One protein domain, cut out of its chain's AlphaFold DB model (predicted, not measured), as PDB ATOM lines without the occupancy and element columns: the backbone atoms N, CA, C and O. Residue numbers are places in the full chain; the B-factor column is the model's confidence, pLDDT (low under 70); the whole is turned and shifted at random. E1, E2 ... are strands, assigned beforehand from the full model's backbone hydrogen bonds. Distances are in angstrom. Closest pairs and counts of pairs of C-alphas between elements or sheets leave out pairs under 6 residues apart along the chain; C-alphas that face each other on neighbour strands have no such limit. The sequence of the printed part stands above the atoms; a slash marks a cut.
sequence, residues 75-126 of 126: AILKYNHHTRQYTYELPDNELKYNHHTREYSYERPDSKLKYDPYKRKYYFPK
ATOM      1  N   ALA A  75     347.856 199.588 246.923       96.75
ATOM      2  CA  ALA A  75     347.900 198.567 247.963       96.75
ATOM      3  C   ALA A  75     349.334 198.338 248.468       96.75
ATOM      4  O   ALA A  75     350.277 198.202 247.679       96.75
ATOM      5  N   ILE A  76     349.498 198.250 249.782       97.44
ATOM      6  CA  ILE A  76     350.777 198.015 250.451       97.44
ATOM      7  C   ILE A  76     350.752 196.679 251.180       97.44
ATOM      8  O   ILE A  76     349.705 196.217 251.625       97.44
ATOM      9  N   LEU A  77     351.917 196.045 251.288       97.31
ATOM     10  CA  LEU A  77     352.044 194.766 251.969       97.31
ATOM     11  C   LEU A  77     351.984 194.990 253.485       97.31
ATOM     12  O   LEU A  77     352.845 195.676 254.037       97.31
ATOM     13  N   LYS A  78     350.984 194.418 254.158       97.44
ATOM     14  CA  LYS A  78     350.791 194.524 255.610       97.44
ATOM     15  C   LYS A  78     350.874 193.157 256.283       97.44
ATOM     16  O   LYS A  78     350.465 192.150 255.708       97.44
ATOM     17  N   TYR A  79     351.402 193.130 257.508       97.56
ATOM     18  CA  TYR A  79     351.536 191.918 258.319       97.56
ATOM     19  C   TYR A  79     350.477 191.849 259.417       97.56
ATOM     20  O   TYR A  79     350.497 192.630 260.370       97.56
ATOM     21  N   ASN A  80     349.608 190.847 259.342       97.06
ATOM     22  CA  ASN A  80     348.669 190.538 260.408       97.06
ATOM     23  C   ASN A  80     349.319 189.573 261.411       97.06
ATOM     24  O   ASN A  80     349.494 188.389 261.128       97.06
ATOM     25  N   HIS A  81     349.659 190.064 262.605       96.69
ATOM     26  CA  HIS A  81     350.329 189.271 263.640       96.69
ATOM     27  C   HIS A  81     349.435 188.205 264.297       96.69
ATOM     28  O   HIS A  81     349.958 187.228 264.837       96.69
ATOM     29  N   HIS A  82     348.109 188.343 264.217       95.56
ATOM     30  CA  HIS A  82     347.170 187.347 264.739       95.56
ATOM     31  C   HIS A  82     347.029 186.143 263.806       95.56
ATOM     32  O   HIS A  82     346.925 185.015 264.282       95.56
ATOM     33  N   THR A  83     347.069 186.359 262.487       94.69
ATOM     34  CA  THR A  83     347.010 185.271 261.490       94.69
ATOM     35  C   THR A  83     348.386 184.835 260.991       94.69
ATOM     36  O   THR A  83     348.507 183.774 260.382       94.69
ATOM     37  N   ARG A  84     349.432 185.625 261.271       95.88
ATOM     38  CA  ARG A  84     350.809 185.456 260.779       95.88
ATOM     39  C   ARG A  84     350.901 185.468 259.252       95.88
ATOM     40  O   ARG A  84     351.674 184.717 258.660       95.88
ATOM     41  N   GLN A  85     350.101 186.316 258.613       95.44
ATOM     42  CA  GLN A  85     350.018 186.411 257.156       95.44
ATOM     43  C   GLN A  85     350.373 187.810 256.665       95.44
ATOM     44  O   GLN A  85     350.088 188.809 257.325       95.44
ATOM     45  N   TYR A  86     350.976 187.855 255.478       96.25
ATOM     46  CA  TYR A  86     351.203 189.080 254.724       96.25
ATOM     47  C   TYR A  86     350.187 189.181 253.592       96.25
ATOM     48  O   TYR A  86     350.138 188.286 252.743       96.25
ATOM     49  N   THR A  87     349.427 190.270 253.557       95.69
ATOM     50  CA  THR A  87     348.430 190.561 252.517       95.69
ATOM     51  C   THR A  87     348.633 191.965 251.962       95.69
ATOM     52  O   THR A  87     349.181 192.838 252.638       95.69
ATOM     53  N   TYR A  88     348.254 192.175 250.702       96.69
ATOM     54  CA  TYR A  88     348.175 193.516 250.137       96.69
ATOM     55  C   TYR A  88     346.869 194.163 250.577       96.69
ATOM     56  O   TYR A  88     345.801 193.579 250.447       96.69
ATOM     57  N   GLU A  89     346.975 195.366 251.125       96.50
ATOM     58  CA  GLU A  89     345.863 196.085 251.735       96.50
ATOM     59  C   GLU A  89     345.926 197.557 251.356       96.50
ATOM     60  O   GLU A  89     347.006 198.090 251.077       96.50
ATOM     61  N   LEU A  90     344.790 198.251 251.408       94.19
ATOM     62  CA  LEU A  90     344.809 199.701 251.263       94.19
ATOM     63  C   LEU A  90     345.625 200.350 252.399       94.19
ATOM     64  O   LEU A  90     345.623 199.844 253.533       94.19
ATOM     65  N   PRO A  91     346.352 201.451 252.127       94.44
ATOM     66  CA  PRO A  91     347.223 202.083 253.117       94.44
ATOM     67  C   PRO A  91     346.504 202.489 254.403       94.44
ATOM     68  O   PRO A  91     347.059 202.319 255.486       94.44
ATOM     69  N   ASP A  92     345.261 202.938 254.286       95.75
ATOM     70  CA  ASP A  92     344.392 203.373 255.375       95.75
ATOM     71  C   ASP A  92     343.680 202.224 256.101       95.75
ATOM     72  O   ASP A  92     343.170 202.445 257.190       95.75
ATOM     73  N   ASN A  93     343.677 200.993 255.573       95.44
ATOM     74  CA  ASN A  93     343.051 199.868 256.274       95.44
ATOM     75  C   ASN A  93     343.697 199.614 257.650       95.44
ATOM     76  O   ASN A  93     344.921 199.491 257.780       95.44
ATOM     77  N   GLU A  94     342.863 199.418 258.661       96.44
ATOM     78  CA  GLU A  94     343.252 199.141 260.040       96.44
ATOM     79  C   GLU A  94     342.931 197.696 260.411       96.44
ATOM     80  O   GLU A  94     341.978 197.101 259.908       96.44
ATOM     81  N   LEU A  95     343.733 197.116 261.306       96.75
ATOM     82  CA  LEU A  95     343.490 195.763 261.791       96.75
ATOM     83  C   LEU A  95     342.316 195.781 262.778       96.75
ATOM     84  O   LEU A  95     342.438 196.324 263.875       96.75
ATOM     85  N   LYS A  96     341.189 195.175 262.404       96.75
ATOM     86  CA  LYS A  96     339.974 195.117 263.222       96.75
ATOM     87  C   LYS A  96     339.657 193.695 263.660       96.75
ATOM     88  O   LYS A  96     339.859 192.737 262.918       96.75
ATOM     89  N   TYR A  97     339.123 193.575 264.874       96.94
ATOM     90  CA  TYR A  97     338.673 192.309 265.444       96.94
ATOM     91  C   TYR A  97     337.169 192.116 265.250       96.94
ATOM     92  O   TYR A  97     336.359 192.948 265.663       96.94
ATOM     93  N   ASN A  98     336.784 190.980 264.679       96.19
ATOM     94  CA  ASN A  98     335.398 190.547 264.612       96.19
ATOM     95  C   ASN A  98     335.098 189.579 265.764       96.19
ATOM     96  O   ASN A  98     335.468 188.410 265.718       96.19
ATOM     97  N   HIS A  99     334.386 190.040 266.795       95.44
ATOM     98  CA  HIS A  99     334.088 189.231 267.983       95.44
ATOM     99  C   HIS A  99     333.140 188.044 267.726       95.44
ATOM    100  O   HIS A  99     333.113 187.108 268.527       95.44
ATOM    101  N   HIS A 100     332.396 188.041 266.615       94.50
ATOM    102  CA  HIS A 100     331.517 186.930 266.248       94.50
ATOM    103  C   HIS A 100     332.256 185.803 265.520       94.50
ATOM    104  O   HIS A 100     331.914 184.639 265.712       94.50
ATOM    105  N   THR A 101     333.261 186.127 264.699       93.12
ATOM    106  CA  THR A 101     334.091 185.116 264.014       93.12
ATOM    107  C   THR A 101     335.386 184.807 264.760       93.12
ATOM    108  O   THR A 101     335.980 183.760 264.531       93.12
ATOM    109  N   ARG A 102     335.781 185.671 265.703       94.62
ATOM    110  CA  ARG A 102     337.055 185.639 266.439       94.62
ATOM    111  C   ARG A 102     338.277 185.783 265.532       94.62
ATOM    112  O   ARG A 102     339.333 185.222 265.807       94.62
ATOM    113  N   GLU A 103     338.134 186.560 264.466       94.06
ATOM    114  CA  GLU A 103     339.177 186.777 263.464       94.06
ATOM    115  C   GLU A 103     339.600 188.247 263.419       94.06
ATOM    116  O   GLU A 103     338.803 189.151 263.684       94.06
ATOM    117  N   TYR A 104     340.866 188.468 263.065       95.44
ATOM    118  CA  TYR A 104     341.416 189.787 262.766       95.44
ATOM    119  C   TYR A 104     341.610 189.939 261.262       95.44
ATOM    120  O   TYR A 104     342.247 189.087 260.638       95.44
ATOM    121  N   SER A 105     341.139 191.048 260.704       95.12
ATOM    122  CA  SER A 105     341.299 191.396 259.291       95.12
ATOM    123  C   SER A 105     341.603 192.882 259.121       95.12
ATOM    124  O   SER A 105     341.316 193.690 260.003       95.12
ATOM    125  N   TYR A 106     342.243 193.237 258.008       95.50
ATOM    126  CA  TYR A 106     342.449 194.630 257.624       95.50
ATOM    127  C   TYR A 106     341.190 195.167 256.955       95.50
ATOM    128  O   TYR A 106     340.685 194.572 256.008       95.50
ATOM    129  N   GLU A 107     340.685 196.282 257.464       96.19
ATOM    130  CA  GLU A 107     339.389 196.831 257.084       96.19
ATOM    131  C   GLU A 107     339.446 198.355 257.043       96.19
ATOM    132  O   GLU A 107     340.261 198.963 257.739       96.19
ATOM    133  N   ARG A 108     338.544 198.994 256.291       93.56
ATOM    134  CA  ARG A 108     338.484 200.464 256.250       93.56
ATOM    135  C   ARG A 108     338.277 201.050 257.655       93.56
ATOM    136  O   ARG A 108     337.505 200.469 258.430       93.56
ATOM    137  N   PRO A 109     338.878 202.202 258.000       92.75
ATOM    138  CA  PRO A 109     338.750 202.803 259.334       92.75
ATOM    139  C   PRO A 109     337.299 203.025 259.780       92.75
ATOM    140  O   PRO A 109     336.943 202.783 260.932       92.75
ATOM    141  N   ASP A 110     336.415 203.380 258.853       93.44
ATOM    142  CA  ASP A 110     334.998 203.655 259.099       93.44
ATOM    143  C   ASP A 110     334.094 202.406 259.061       93.44
ATOM    144  O   ASP A 110     332.905 202.484 259.385       93.44
ATOM    145  N   SER A 111     334.642 201.236 258.711       93.56
ATOM    146  CA  SER A 111     333.869 200.000 258.594       93.56
ATOM    147  C   SER A 111     333.262 199.562 259.936       93.56
ATOM    148  O   SER A 111     333.904 199.575 260.993       93.56
ATOM    149  N   LYS A 112     331.997 199.133 259.882       94.25
ATOM    150  CA  LYS A 112     331.242 198.577 261.013       94.25
ATOM    151  C   LYS A 112     330.745 197.184 260.651       94.25
ATOM    152  O   LYS A 112     330.380 196.953 259.499       94.25
ATOM    153  N   LEU A 113     330.702 196.281 261.632       94.75
ATOM    154  CA  LEU A 113     330.195 194.925 261.425       94.75
ATOM    155  C   LEU A 113     328.757 194.958 260.897       94.75
ATOM    156  O   LEU A 113     327.892 195.639 261.450       94.75
ATOM    157  N   LYS A 114     328.505 194.184 259.844       95.62
ATOM    158  CA  LYS A 114     327.176 193.902 259.302       95.62
ATOM    159  C   LYS A 114     326.898 192.409 259.378       95.62
ATOM    160  O   LYS A 114     327.816 191.603 259.267       95.62
ATOM    161  N   TYR A 115     325.631 192.049 259.556       94.25
ATOM    162  CA  TYR A 115     325.186 190.661 259.539       94.25
ATOM    163  C   TYR A 115     324.753 190.259 258.126       94.25
ATOM    164  O   TYR A 115     323.905 190.916 257.524       94.25
ATOM    165  N   ASP A 116     325.334 189.182 257.602       91.88
ATOM    166  CA  ASP A 116     324.856 188.491 256.405       91.88
ATOM    167  C   ASP A 116     323.871 187.388 256.842       91.88
ATOM    168  O   ASP A 116     324.312 186.386 257.420       91.88
ATOM    169  N   PRO A 117     322.554 187.530 256.588       93.31
ATOM    170  CA  PRO A 117     321.565 186.531 256.990       93.31
ATOM    171  C   PRO A 117     321.670 185.223 256.198       93.31
ATOM    172  O   PRO A 117     321.298 184.170 256.719       93.31
ATOM    173  N   TYR A 118     322.205 185.261 254.976       90.50
ATOM    174  CA  TYR A 118     322.359 184.082 254.125       90.50
ATOM    175  C   TYR A 118     323.558 183.243 254.564       90.50
ATOM    176  O   TYR A 118     323.460 182.022 254.663       90.50
ATOM    177  N   LYS A 119     324.678 183.897 254.896       89.62
ATOM    178  CA  LYS A 119     325.875 183.221 255.428       89.62
ATOM    179  C   LYS A 119     325.829 183.007 256.938       89.62
ATOM    180  O   LYS A 119     326.682 182.295 257.462       89.62
ATOM    181  N   ARG A 120     324.862 183.626 257.625       93.00
ATOM    182  CA  ARG A 120     324.717 183.655 259.090       93.00
ATOM    183  C   ARG A 120     326.004 184.093 259.791       93.00
ATOM    184  O   ARG A 120     326.440 183.478 260.762       93.00
ATOM    185  N   LYS A 121     326.648 185.139 259.267       92.69
ATOM    186  CA  LYS A 121     327.951 185.625 259.744       92.69
ATOM    187  C   LYS A 121     327.987 187.142 259.806       92.69
ATOM    188  O   LYS A 121     327.430 187.818 258.946       92.69
ATOM    189  N   TYR A 122     328.692 187.664 260.804       94.38
ATOM    190  CA  TYR A 122     329.065 189.072 260.835       94.38
ATOM    191  C   TYR A 122     330.352 189.288 260.046       94.38
ATOM    192  O   TYR A 122     331.261 188.461 260.123       94.38
ATOM    193  N   TYR A 123     330.437 190.391 259.311       93.00
ATOM    194  CA  TYR A 123     331.585 190.749 258.481       93.00
ATOM    195  C   TYR A 123     331.770 192.270 258.437       93.00
ATOM    196  O   TYR A 123     330.822 193.024 258.669       93.00
ATOM    197  N   PHE A 124     332.981 192.725 258.125       91.31
ATOM    198  CA  PHE A 124     333.232 194.118 257.771       91.31
ATOM    199  C   PHE A 124     333.002 194.303 256.262       91.31
ATOM    200  O   PHE A 124     333.514 193.512 255.468       91.31
ATOM    201  N   PRO A 125     332.193 195.287 255.838       86.75
ATOM    202  CA  PRO A 125     332.020 195.594 254.423       86.75
ATOM    203  C   PRO A 125     333.343 196.072 253.812       86.75
ATOM    204  O   PRO A 125     333.972 196.969 254.373       86.75
ATOM    205  N   LYS A 126     333.726 195.480 252.676       72.00
ATOM    206  CA  LYS A 126     334.920 195.844 251.902       72.00
ATOM    207  C   LYS A 126     334.618 196.905 250.850       72.00
ATOM    208  O   LYS A 126     333.505 196.853 250.284       72.00
TER     209      LYS A 126
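AT A GLANCE: This is residues 75 to 126 of the 126 residues of an uncharacterized protein of Gammaproteobacteria bacterium TMED234 (UniProt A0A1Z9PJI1). Three strand hairpins stand in a row along the longest axis: E3 with E4 in the middle, E1 with E2 at one end, and the shorter pair E5 with E6, of 3 residues each, at the other. They make three separate two-stranded sheets rather than one, and the row is loosely joined, with few close C-alpha pairs between one hairpin and the next. The printed part has 52 residues with no named helix and six named strands, E1 to E6 in order along the chain; the class is all strand, each sheet is antiparallel, and 26 residues are in the strands. The whole is only just compact, close to loose, with a radius of gyration of the C-alphas of 11.4 A, and only just elongated, spanning 32 by 21 by 15 A.

IN THESE COORDINATES: E3 is residues 94 to 98, 12.5 A from first to last C-alpha, and E4 is residues 103 to 107, 11.9 A. E1 is residues 76 to 80, 12.6 A, beginning at C-alpha 76 at (350.777, 198.015, 250.451), and E2 is residues 85 to 89, 11.8 A. E5 is residues 114 to 116, 6.6 A, and E6 is residues 121 to 123, 6.4 A, ending at C-alpha 123 at (331.585, 190.749, 258.481).

HOW THE PARTS SIT: E3 and E4 form a hairpin, antiparallel at 143 degrees between their directions, with N 96 and O 105 2.8 A apart and N 107 and O 94 2.9 A apart, within hydrogen-bond range. The centre of E4 is nearest to the mean of the C-alphas, at 2.5 A. E1 and E2 form a hairpin, antiparallel at 143 degrees, with N 78 and O 87 within hydrogen-bond range at 2.8 A. E1 and E4 have 3 pairs of C-alphas within 8 A, the closest being those of Asn 80 and Ser 105 at 7.5 A. The closest C-alphas of E2 and E4 are those of Glu 89 and Tyr 106, 7.0 A apart. E5 and E6 form a hairpin, antiparallel at 140 degrees, with N 114 and O 123 within hydrogen-bond range at 2.8 A. The closest C-alphas of E3 and E6 are those of Asn 98 and Tyr 123, 7.2 A apart. E1 and E2 are apart from both E5 and E6.

THE WHOLE: The two C-alphas farthest apart are those of Ile 76 and Pro 117, at 32.1 A. The printed part has no cut and ends at Lys 126, the chain's last residue. The link from E4 to E5 is short, with 6 residues, and the other links are tight. The mean pLDDT of the printed part is 94.3, and no printed residue is under 70.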